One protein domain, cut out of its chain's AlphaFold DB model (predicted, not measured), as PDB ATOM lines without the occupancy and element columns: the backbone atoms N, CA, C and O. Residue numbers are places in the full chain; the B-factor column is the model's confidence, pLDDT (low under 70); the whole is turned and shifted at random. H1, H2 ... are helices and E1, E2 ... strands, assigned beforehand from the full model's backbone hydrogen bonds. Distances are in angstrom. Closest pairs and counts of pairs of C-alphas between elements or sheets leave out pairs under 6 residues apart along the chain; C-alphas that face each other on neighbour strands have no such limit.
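This is residues 8 to 91 of the 178 residues of an uncharacterized protein of Geoalkalibacter ferrihydriticus (UniProt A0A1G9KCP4). A small wall of three parallel strands, E1, E2 and E3, has H3 packed along one face, and H2 packs on H3 without reaching the sheet, with H1 farther out beyond the core. H4 sits near the ends of E2 and E3, and the link of residues 72 to 83 makes a wide loop before E3. The printed part has 84 residues, with four named helices and three named strands in the order H1, H2, E1, H3, E2, H4, E3; the class is mixed, helices and strands. The sheet's order is E1, E2, E3. The whole is compact, with a radius of gyration of the C-alphas of 12.5 A and spans of 32 by 31 by 25 A.

H1, residues 11 to 16, and H2, residues 20 to 26, are apart. H2 touches H3, residues 45 to 53, at a steep tilt of 59 degrees, the same way; their closest C-alphas, those of Pro 20 and Phe 46, are 5.5 A apart. H1 is close to H3 but not clearly touching, with the C-alphas of Asn 15 and Thr 45 6.8 A apart. E1, residues 35 to 39, is an edge strand parallel to E2, residues 57 to 61, at 10 degrees; N 36 and O 57 are 2.9 A apart, within hydrogen-bond range. H3 is over E2 at a height over the sheet of 8.9 A and runs along the strands, at 3 degrees to E2 on the local plane; their closest C-alphas, Ala 51 and Val 58, are 5.8 A apart. E1, H3 and E2 make a strand-helix-strand unit, two parallel neighbour strands with a helix between, and its crossover is right-handed. E2, H4, residues 65 to 71, and E3, residues 84 to 86, make another, also right-handed. E2 and E3 are parallel at 32 degrees, with N 60 and O 85 3.2 A apart, within hydrogen-bond range. H4 is on the sheet, and its C-alpha Val 68 is 6.5 A from that of Leu 86. The sheet with H3 and H4 makes two layers, helices on one face of a sheet. Every O i to N i+4 pair is within hydrogen-bond range in H1, H2 and H4, and 4 of 5 in H3.

H1 begins at C-alpha 11, (50.997, 3.387, -134.522), and is 8.7 A long; H2 is 9.9 A, E1 13.5 A, H3 12.8 A, E2 13.2 A and H4 10.4 A. E3, 6.2 A long, ends at C-alpha 86, (58.052, 10.382, -150.802).

The C-alphas of Pro 9 and Asp 32 are the two farthest apart, at 33.5 A. The printed part has no cut, and the link from H4 to E3 is long. Residue 8 and residues 71 to 91 have pLDDT under 70, and E3 has a mean of 48.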
ATOM      1  N   MET A   8      57.086  -3.935-136.284       69.06
ATOM      2  CA  MET A   8      56.722  -2.572-135.897       69.06
ATOM      3  C   MET A   8      55.565  -2.632-134.890       69.06
ATOM      4  O   MET A   8      54.591  -3.338-135.159       69.06
ATOM      5  N   PRO A   9      55.663  -1.940-133.740       76.31
ATOM      6  CA  PRO A   9      54.535  -1.801-132.828       76.31
ATOM      7  C   PRO A   9      53.423  -0.982-133.490       76.31
ATOM      8  O   PRO A   9      53.663  -0.277-134.471       76.31
ATOM      9  N   ASP A  10      52.223  -1.067-132.921       83.44
ATOM     10  CA  ASP A  10      51.074  -0.277-133.356       83.44
ATOM     11  C   ASP A  10      51.376   1.236-133.372       83.44
ATOM     12  O   ASP A  10      52.173   1.738-132.571       83.44
ATOM     13  N   GLU A  11      50.742   1.963-134.294       80.25
ATOM     14  CA  GLU A  11      50.997   3.387-134.522       80.25
ATOM     15  C   GLU A  11      50.647   4.261-133.307       80.25
ATOM     16  O   GLU A  11      51.401   5.186-132.980       80.25
ATOM     17  N   GLU A  12      49.543   3.979-132.609       82.94
ATOM     18  CA  GLU A  12      49.133   4.763-131.437       82.94
ATOM     19  C   GLU A  12      50.140   4.591-130.301       82.94
ATOM     20  O   GLU A  12      50.616   5.570-129.710       82.94
ATOM     21  N   MET A  13      50.543   3.342-130.058       83.88
ATOM     22  CA  MET A  13      51.587   3.016-129.092       83.88
ATOM     23  C   MET A  13      52.905   3.701-129.470       83.88
ATOM     24  O   MET A  13      53.541   4.327-128.619       83.88
ATOM     25  N   TRP A  14      53.299   3.652-130.744       83.94
ATOM     26  CA  TRP A  14      54.517   4.288-131.245       83.94
ATOM     27  C   TRP A  14      54.539   5.806-131.015       83.94
ATOM     28  O   TRP A  14      55.544   6.357-130.560       83.94
ATOM     29  N   ASN A  15      53.423   6.485-131.288       83.69
ATOM     30  CA  ASN A  15      53.309   7.935-131.127       83.69
ATOM     31  C   ASN A  15      53.335   8.378-129.653       83.69
ATOM     32  O   ASN A  15      53.720   9.515-129.380       83.69
ATOM     33  N   SER A  16      53.001   7.495-128.705       86.00
ATOM     34  CA  SER A  16      53.043   7.804-127.268       86.00
ATOM     35  C   SER A  16      54.465   7.970-126.708       86.00
ATOM     36  O   SER A  16      54.666   8.709-125.743       86.00
ATOM     37  N   PHE A  17      55.472   7.339-127.325       85.81
ATOM     38  CA  PHE A  17      56.853   7.354-126.827       85.81
ATOM     39  C   PHE A  17      57.589   8.671-127.069       85.81
ATOM     40  O   PHE A  17      58.594   8.952-126.413       85.81
ATOM     41  N   PHE A  18      57.133   9.473-128.030       87.50
ATOM     42  CA  PHE A  18      57.908  10.598-128.534       87.50
ATOM     43  C   PHE A  18      57.142  11.911-128.435       87.50
ATOM     44  O   PHE A  18      55.931  11.985-128.597       87.50
ATOM     45  N   SER A  19      57.893  12.993-128.235       91.75
ATOM     46  CA  SER A  19      57.434  14.364-128.466       91.75
ATOM     47  C   SER A  19      58.167  14.917-129.691       91.75
ATOM     48  O   SER A  19      59.187  15.593-129.528       91.75
ATOM     49  N   PRO A  20      57.703  14.635-130.925       90.56
ATOM     50  CA  PRO A  20      58.515  14.807-132.129       90.56
ATOM     51  C   PRO A  20      58.968  16.249-132.338       90.56
ATOM     52  O   PRO A  20      60.133  16.483-132.630       90.56
ATOM     53  N   ALA A  21      58.085  17.225-132.107       88.94
ATOM     54  CA  ALA A  21      58.432  18.634-132.260       88.94
ATOM     55  C   ALA A  21      59.532  19.083-131.281       88.94
ATOM     56  O   ALA A  21      60.461  19.776-131.679       88.94
ATOM     57  N   LYS A  22      59.466  18.639-130.017       93.50
ATOM     58  CA  LYS A  22      60.486  18.957-129.003       93.50
ATOM     59  C   LYS A  22      61.829  18.333-129.364       93.50
ATOM     60  O   LYS A  22      62.847  19.004-129.304       93.50
ATOM     61  N   ILE A  23      61.818  17.063-129.770       94.62
ATOM     62  CA  ILE A  23      63.033  16.343-130.167       94.62
ATOM     63  C   ILE A  23      63.681  17.026-131.374       94.62
ATOM     64  O   ILE A  23      64.882  17.261-131.365       94.62
ATOM     65  N   LEU A  24      62.898  17.391-132.391       93.06
ATOM     66  CA  LEU A  24      63.422  18.056-133.586       93.06
ATOM     67  C   LEU A  24      63.965  19.456-133.285       93.06
ATOM     68  O   LEU A  24      65.035  19.792-133.782       93.06
ATOM     69  N   ALA A  25      63.297  20.228-132.426       91.69
ATOM     70  CA  ALA A  25      63.814  21.518-131.971       91.69
ATOM     71  C   ALA A  25      65.140  21.365-131.203       91.69
ATOM     72  O   ALA A  25      66.077  22.124-131.431       91.69
ATOM     73  N   LEU A  26      65.262  20.341-130.349       95.12
ATOM     74  CA  LEU A  26      66.517  20.025-129.650       95.12
ATOM     75  C   LEU A  26      67.637  19.591-130.607       95.12
ATOM     76  O   LEU A  26      68.806  19.835-130.326       95.12
ATOM     77  N   LEU A  27      67.287  18.975-131.739       93.44
ATOM     78  CA  LEU A  27      68.223  18.645-132.818       93.44
ATOM     79  C   LEU A  27      68.569  19.855-133.707       93.44
ATOM     80  O   LEU A  27      69.336  19.701-134.656       93.44
ATOM     81  N   GLY A  28      68.026  21.038-133.410       92.50
ATOM     82  CA  GLY A  28      68.305  22.276-134.137       92.50
ATOM     83  C   GLY A  28      67.458  22.482-135.391       92.50
ATOM     84  O   GLY A  28      67.843  23.281-136.236       92.50
ATOM     85  N   LEU A  29      66.328  21.777-135.545       92.69
ATOM     86  CA  LEU A  29      65.362  22.117-136.593       92.69
ATOM     87  C   LEU A  29      64.517  23.315-136.163       92.69
ATOM     88  O   LEU A  29      63.860  23.293-135.120       92.69
ATOM     89  N   ASP A  30      64.472  24.310-137.035       90.88
ATOM     90  CA  ASP A  30      63.762  25.568-136.841       90.88
ATOM     91  C   ASP A  30      63.128  26.073-138.150       90.88
ATOM     92  O   ASP A  30      63.175  25.417-139.196       90.88
ATOM     93  N   ALA A  31      62.525  27.261-138.098       88.81
ATOM     94  CA  ALA A  31      61.880  27.876-139.253       88.81
ATOM     95  C   ALA A  31      62.865  28.238-140.382       88.81
ATOM     96  O   ALA A  31      62.467  28.241-141.550       88.81
ATOM     97  N   ASP A  32      64.137  28.498-140.060       89.75
ATOM     98  CA  ASP A  32      65.173  28.867-141.030       89.75
ATOM     99  C   ASP A  32      65.730  27.654-141.785       89.75
ATOM    100  O   ASP A  32      66.342  27.796-142.851       89.75
ATOM    101  N   THR A  33      65.453  26.445-141.297       86.25
ATOM    102  CA  THR A  33      65.820  25.190-141.948       86.25
ATOM    103  C   THR A  33      65.109  25.048-143.304       86.25
ATOM    104  O   THR A  33      63.895  24.860-143.397       86.25
ATOM    105  N   ARG A  34      65.882  25.116-144.399       83.69
ATOM    106  CA  ARG A  34      65.358  25.101-145.784       83.69
ATOM    107  C   ARG A  34      65.209  23.711-146.405       83.69
ATOM    108  O   ARG A  34      64.551  23.584-147.439       83.69
ATOM    109  N   GLY A  35      65.785  22.677-145.798       83.38
ATOM    110  CA  GLY A  35      65.719  21.318-146.323       83.38
ATOM    111  C   GLY A  35      65.976  20.267-145.254       83.38
ATOM    112  O   GLY A  35      66.922  20.386-144.482       83.38
ATOM    113  N   VAL A  36      65.150  19.223-145.238       85.62
ATOM    114  CA  VAL A  36      65.273  18.084-144.325       85.62
ATOM    115  C   VAL A  36      65.170  16.800-145.134       85.62
ATOM    116  O   VAL A  36      64.271  16.653-145.957       85.62
ATOM    117  N   ALA A  37      66.068  15.848-144.892       87.81
ATOM    118  CA  ALA A  37      65.980  14.500-145.440       87.81
ATOM    119  C   ALA A  37      65.867  13.493-144.293       87.81
ATOM    120  O   ALA A  37      66.715  13.462-143.403       87.81
ATOM    121  N   LYS A  38      64.824  12.662-144.315       83.56
ATOM    122  CA  LYS A  38      64.578  11.618-143.322       83.56
ATOM    123  C   LYS A  38      64.570  10.246-143.984       83.56
ATOM    124  O   LYS A  38      63.724   9.964-144.828       83.56
ATOM    125  N   PHE A  39      65.472   9.381-143.538       86.00
ATOM    126  CA  PHE A  39      65.547   7.981-143.952       86.00
ATOM    127  C   PHE A  39      64.848   7.084-142.924       86.00
ATOM    128  O   PHE A  39      65.074   7.235-141.725       86.00
ATOM    129  N   GLY A  40      64.011   6.154-143.385       84.00
ATOM    130  CA  GLY A  40      63.150   5.340-142.523       84.00
ATOM    131  C   GLY A  40      62.018   6.177-141.938       84.00
ATOM    132  O   GLY A  40      61.979   6.452-140.736       84.00
ATOM    133  N   CYS A  41      61.133   6.684-142.795       82.75
ATOM    134  CA  CYS A  41      60.093   7.593-142.347       82.75
ATOM    135  C   CYS A  41      58.978   6.912-141.540       82.75
ATOM    136  O   CYS A  41      58.376   7.622-140.723       82.75
ATOM    137  N   GLY A  42      58.765   5.598-141.690       85.56
ATOM    138  CA  GLY A  42      57.775   4.810-140.944       85.56
ATOM    139  C   GLY A  42      56.365   5.384-141.088       85.56
ATOM    140  O   GLY A  42      55.958   5.739-142.191       85.56
ATOM    141  N   TYR A  43      55.671   5.593-139.967       83.12
ATOM    142  CA  TYR A  43      54.367   6.279-139.910       83.12
ATOM    143  C   TYR A  43      54.422   7.791-140.194       83.12
ATOM    144  O   TYR A  43      53.403   8.462-140.275       83.12
ATOM    145  N   GLY A  44      55.613   8.379-140.330       84.88
ATOM    146  CA  GLY A  44      55.750   9.813-140.599       84.88
ATOM    147  C   GLY A  44      55.748  10.700-139.354       84.88
ATOM    148  O   GLY A  44      55.898  11.911-139.500       84.88
ATOM    149  N   THR A  45      55.718  10.133-138.142       86.75
ATOM    150  CA  THR A  45      55.722  10.837-136.839       86.75
ATOM    151  C   THR A  45      56.681  12.038-136.789       86.75
ATOM    152  O   THR A  45      56.288  13.158-136.472       86.75
ATOM    153  N   PHE A  46      57.949  11.838-137.175       88.56
ATOM    154  CA  PHE A  46      58.935  12.930-137.247       88.56
ATOM    155  C   PHE A  46      58.932  13.693-138.578       88.56
ATOM    156  O   PHE A  46      59.314  14.856-138.593       88.56
ATOM    157  N   SER A  47      58.520  13.072-139.690       86.88
ATOM    158  CA  SER A  47      58.493  13.746-141.000       86.88
ATOM    159  C   SER A  47      57.472  14.881-140.986       86.88
ATOM    160  O   SER A  47      57.780  16.007-141.359       86.88
ATOM    161  N   LEU A  48      56.273  14.587-140.476       85.94
ATOM    162  CA  LEU A  48      55.174  15.535-140.333       85.94
ATOM    163  C   LEU A  48      55.522  16.651-139.349       85.94
ATOM    164  O   LEU A  48      55.226  17.814-139.606       85.94
ATOM    165  N   ALA A  49      56.170  16.314-138.233       88.00
ATOM    166  CA  ALA A  49      56.609  17.311-137.266       88.00
ATOM    167  C   ALA A  49      57.696  18.234-137.843       88.00
ATOM    168  O   ALA A  49      57.586  19.448-137.698       88.00
ATOM    169  N   ALA A  50      58.687  17.691-138.558       85.31
ATOM    170  CA  ALA A  50      59.716  18.489-139.229       85.31
ATOM    171  C   ALA A  50      59.102  19.434-140.265       85.31
ATOM    172  O   ALA A  50      59.457  20.606-140.343       85.31
ATOM    173  N   ALA A  51      58.122  18.948-141.016       85.62
ATOM    174  CA  ALA A  51      57.482  19.730-142.057       85.62
ATOM    175  C   ALA A  51      56.538  20.822-141.505       85.62
ATOM    176  O   ALA A  51      56.215  21.769-142.211       85.62
ATOM    177  N   ARG A  52      56.133  20.726-140.229       85.12
ATOM    178  CA  ARG A  52      55.436  21.802-139.500       85.12
ATOM    179  C   ARG A  52      56.385  22.819-138.866       85.12
ATOM    180  O   ARG A  52      55.988  23.959-138.668       85.12
ATOM    181  N   LEU A  53      57.589  22.393-138.485       85.88
ATOM    182  CA  LEU A  53      58.580  23.250-137.826       85.88
ATOM    183  C   LEU A  53      59.403  24.076-138.816       85.88
ATOM    184  O   LEU A  53      59.819  25.181-138.490       85.88
ATOM    185  N   THR A  54      59.642  23.529-140.006       83.88
ATOM    186  CA  THR A  54      60.513  24.126-141.020       83.88
ATOM    187  C   THR A  54      59.698  24.829-142.104       83.88
ATOM    188  O   THR A  54      58.592  24.406-142.436       83.88
ATOM    189  N   GLN A  55      60.246  25.895-142.691       82.88
ATOM    190  CA  GLN A  55      59.678  26.516-143.900       82.88
ATOM    191  C   GLN A  55      60.197  25.866-145.195       82.88
ATOM    192  O   GLN A  55      59.871  26.300-146.301       82.88
ATOM    193  N   GLY A  56      61.090  24.888-145.050       77.94
ATOM    194  CA  GLY A  56      61.778  24.201-146.125       77.94
ATOM    195  C   GLY A  56      61.060  22.967-146.661       77.94
ATOM    196  O   GLY A  56      59.961  22.607-146.250       77.94
ATOM    197  N   MET A  57      61.730  22.286-147.590       80.62
ATOM    198  CA  MET A  57      61.257  21.015-148.139       80.62
ATOM    199  C   MET A  57      61.642  19.853-147.215       80.62
ATOM    200  O   MET A  57      62.799  19.751-146.802       80.62
ATOM    201  N   VAL A  58      60.709  18.932-146.956       83.62
ATOM    202  CA  VAL A  58      60.988  17.697-146.210       83.62
ATOM    203  C   VAL A  58      60.880  16.488-147.135       83.62
ATOM    204  O   VAL A  58      59.816  16.162-147.660       83.62
ATOM    205  N   HIS A  59      62.000  15.799-147.316       83.69
ATOM    206  CA  HIS A  59      62.101  14.558-148.070       83.69
ATOM    207  C   HIS A  59      62.055  13.370-147.117       83.69
ATOM    208  O   HIS A  59      62.897  13.253-146.224       83.69
ATOM    209  N   ALA A  60      61.088  12.480-147.311       83.75
ATOM    210  CA  ALA A  60      60.897  11.301-146.480       83.75
ATOM    211  C   ALA A  60      61.079  10.039-147.330       83.75
ATOM    212  O   ALA A  60      60.483   9.899-148.397       83.75
ATOM    213  N   PHE A  61      61.923   9.125-146.864       82.50
ATOM    214  CA  PHE A  61      62.272   7.902-147.577       82.50
ATOM    215  C   PHE A  61      61.980   6.693-146.698       82.50
ATOM    216  O   PHE A  61      62.372   6.671-145.532       82.50
ATOM    217  N   ASP A  62      61.365   5.662-147.269       84.19
ATOM    218  CA  ASP A  62      61.243   4.352-146.634       84.19
ATOM    219  C   ASP A  62      61.563   3.239-147.631       84.19
ATOM    220  O   ASP A  62      61.350   3.383-148.838       84.19
ATOM    221  N   ILE A  63      62.085   2.131-147.113       81.38
ATOM    222  CA  ILE A  63      62.341   0.924-147.900       81.38
ATOM    223  C   ILE A  63      61.051   0.114-148.080       81.38
ATOM    224  O   ILE A  63      60.882  -0.577-149.090       81.38
ATOM    225  N   GLU A  64      60.121   0.217-147.128       78.12
ATOM    226  CA  GLU A  64      58.900  -0.570-147.135       78.12
ATOM    227  C   GLU A  64      57.807   0.083-148.007       78.12
ATOM    228  O   GLU A  64      57.408   1.223-147.757       78.12
ATOM    229  N   PRO A  65      57.260  -0.635-149.013       76.31
ATOM    230  CA  PRO A  65      56.187  -0.136-149.880       76.31
ATOM    231  C   PRO A  65      55.003   0.435-149.118       76.31
ATOM    232  O   PRO A  65      54.470   1.480-149.482       76.31
ATOM    233  N   ALA A  66      54.586  -0.305-148.092       77.44
ATOM    234  CA  ALA A  66      53.408   0.004-147.309       77.44
ATOM    235  C   ALA A  66      53.588   1.335-146.574       77.44
ATOM    236  O   ALA A  66      52.696   2.172-146.611       77.44
ATOM    237  N   MET A  67      54.774   1.577-146.005       76.81
ATOM    238  CA  MET A  67      55.083   2.828-145.303       76.81
ATOM    239  C   MET A  67      55.101   4.024-146.253       76.81
ATOM    240  O   MET A  67      54.625   5.106-145.911       76.81
ATOM    241  N   VAL A  68      55.591   3.818-147.480       75.56
ATOM    242  CA  VAL A  68      55.536   4.855-148.513       75.56
ATOM    243  C   VAL A  68      54.090   5.184-148.888       75.56
ATOM    244  O   VAL A  68      53.743   6.354-149.020       75.56
ATOM    245  N   ALA A  69      53.237   4.169-149.035       73.06
ATOM    246  CA  ALA A  69      51.831   4.358-149.384       73.06
ATOM    247  C   ALA A  69      51.043   5.097-148.288       73.06
ATOM    248  O   ALA A  69      50.254   5.980-148.615       73.06
ATOM    249  N   VAL A  70      51.301   4.794-147.009       71.62
ATOM    250  CA  VAL A  70      50.665   5.472-145.862       71.62
ATOM    251  C   VAL A  70      50.927   6.981-145.881       71.62
ATOM    252  O   VAL A  70      50.015   7.762-145.633       71.62
ATOM    253  N   GLN A  71      52.141   7.409-146.236       67.50
ATOM    254  CA  GLN A  71      52.487   8.836-146.272       67.50
ATOM    255  C   GLN A  71      52.281   9.504-147.639       67.50
ATOM    256  O   GLN A  71      52.410  10.721-147.750       67.50
ATOM    257  N   ALA A  72      51.971   8.741-148.691       61.31
ATOM    258  CA  ALA A  72      51.671   9.297-150.012       61.31
ATOM    259  C   ALA A  72      50.312  10.024-150.051       61.31
ATOM    260  O   ALA A  72      49.994  10.692-151.037       61.31
ATOM    261  N   VAL A  73      49.506   9.902-148.991       52.09
ATOM    262  CA  VAL A  73      48.256  10.638-148.836       52.09
ATOM    263  C   VAL A  73      48.580  12.119-148.574       52.09
ATOM    264  O   VAL A  73      49.364  12.418-147.673       52.09
ATOM    265  N   PRO A  74      48.004  13.075-149.327       50.22
ATOM    266  CA  PRO A  74      48.276  14.492-149.123       50.22
ATOM    267  C   PRO A  74      47.883  14.930-147.708       50.22
ATOM    268  O   PRO A  74      46.701  15.022-147.372       50.22
ATOM    269  N   HIS A  75      48.872  15.256-146.878       49.03
ATOM    270  CA  HIS A  75      48.634  15.852-145.569       49.03
ATOM    271  C   HIS A  75      48.338  17.347-145.742       49.03
ATOM    272  O   HIS A  75      49.215  18.205-145.648       49.03
ATOM    273  N   ARG A  76      47.077  17.658-146.051       35.69
ATOM    274  CA  ARG A  76      46.568  19.030-146.152       35.69
ATOM    275  C   ARG A  76      46.256  19.562-144.750       35.69
ATOM    276  O   ARG A  76      45.579  18.889-143.978       35.69
ATOM    277  N   LYS A  77      46.680  20.788-144.439       33.78
ATOM    278  CA  LYS A  77      45.994  21.618-143.441       33.78
ATOM    279  C   LYS A  77      45.719  23.001-144.017       33.78
ATOM    280  O   LYS A  77      46.614  23.614-144.591       33.78
ATOM    281  N   ASP A  78      44.467  23.426-143.887       30.48
ATOM    282  CA  ASP A  78      43.963  24.791-143.668       30.48
ATOM    283  C   ASP A  78      44.957  25.947-143.913       30.48
ATOM    284  O   ASP A  78      45.316  26.681-142.997       30.48
ATOM    285  N   GLY A  79      45.397  26.112-145.166       31.27
ATOM    286  CA  GLY A  79      46.158  27.280-145.627       31.27
ATOM    287  C   GLY A  79      47.622  27.050-146.023       31.27
ATOM    288  O   GLY A  79      48.244  27.984-146.519       31.27
ATOM    289  N   GLY A  80      48.180  25.841-145.883       30.44
ATOM    290  CA  GLY A  80      49.560  25.557-146.301       30.44
ATOM    291  C   GLY A  80      49.756  24.115-146.761       30.44
ATOM    292  O   GLY A  80      49.567  23.171-145.994       30.44
ATOM    293  N   VAL A  81      50.138  23.927-148.026       37.00
ATOM    294  CA  VAL A  81      50.522  22.610-148.551       37.00
ATOM    295  C   VAL A  81      51.909  22.271-148.018       37.00
ATOM    296  O   VAL A  81      52.902  22.884-148.403       37.00
ATOM    297  N   VAL A  82      51.979  21.280-147.134       41.44
ATOM    298  CA  VAL A  82      53.238  20.730-146.637       41.44
ATOM    299  C   VAL A  82      53.673  19.624-147.601       41.44
ATOM    300  O   VAL A  82      53.112  18.530-147.607       41.44
ATOM    301  N   GLY A  83      54.630  19.930-148.477       42.66
ATOM    302  CA  GLY A  83      55.131  18.995-149.483       42.66
ATOM    303  C   GLY A  83      56.004  17.906-148.862       42.66
ATOM    304  O   GLY A  83      57.215  18.078-148.753       42.66
ATOM    305  N   ILE A  84      55.406  16.780-148.468       48.16
ATOM    306  CA  ILE A  84      56.159  15.575-148.103       48.16
ATOM    307  C   ILE A  84      56.421  14.795-149.388       48.16
ATOM    308  O   ILE A  84      55.554  14.098-149.910       48.16
ATOM    309  N   GLY A  85      57.626  14.949-149.934       47.75
ATOM    310  CA  GLY A  85      58.050  14.189-151.105       47.75
ATOM    311  C   GLY A  85      58.489  12.792-150.688       47.75
ATOM    312  O   GLY A  85      59.596  12.645-150.164       47.75
ATOM    313  N   LEU A  86      57.652  11.781-150.935       48.69
ATOM    314  CA  LEU A  86      58.052  10.382-150.802       48.69
ATOM    315  C   LEU A  86      58.606   9.843-152.109       48.69
ATOM    316  O   LEU A  86      57.944   9.822-153.144       48.69
ATOM    317  N   ILE A  87      59.862   9.414-152.049       46.81
ATOM    318  CA  ILE A  87      60.643   9.056-153.224       46.81
ATOM    319  C   ILE A  87      61.159   7.635-153.024       46.81
ATOM    320  O   ILE A  87      62.006   7.388-152.171       46.81
ATOM    321  N   ARG A  88      60.667   6.693-153.833       40.28
ATOM    322  CA  ARG A  88      61.139   5.301-153.804       40.28
ATOM    323  C   ARG A  88      62.451   5.090-154.560       40.28
ATOM    324  O   ARG A  88      63.228   4.231-154.184       40.28
ATOM    325  N   HIS A  89      62.718   5.917-155.567       30.62
ATOM    326  CA  HIS A  89      64.016   6.125-156.207       30.62
ATOM    327  C   HIS A  89      64.000   7.535-156.827       30.62
ATOM    328  O   HIS A  89      62.983   7.982-157.347       30.62
ATOM    329  N   LEU A  90      65.105   8.261-156.684       26.92
ATOM    330  CA  LEU A  90      65.295   9.696-156.942       26.92
ATOM    331  C   LEU A  90      64.598  10.290-158.197       26.92
ATOM    332  O   LEU A  90      64.995   9.977-159.317       26.92
ATOM    333  N   ARG A  91      63.723  11.300-158.018       26.77
ATOM    334  CA  ARG A  91      63.950  12.684-158.516       26.77
ATOM    335  C   ARG A  91      62.977  13.708-157.900       26.77
ATOM    336  O   ARG A  91      61.769  13.524-157.914       26.77
TER     337      ARG A  91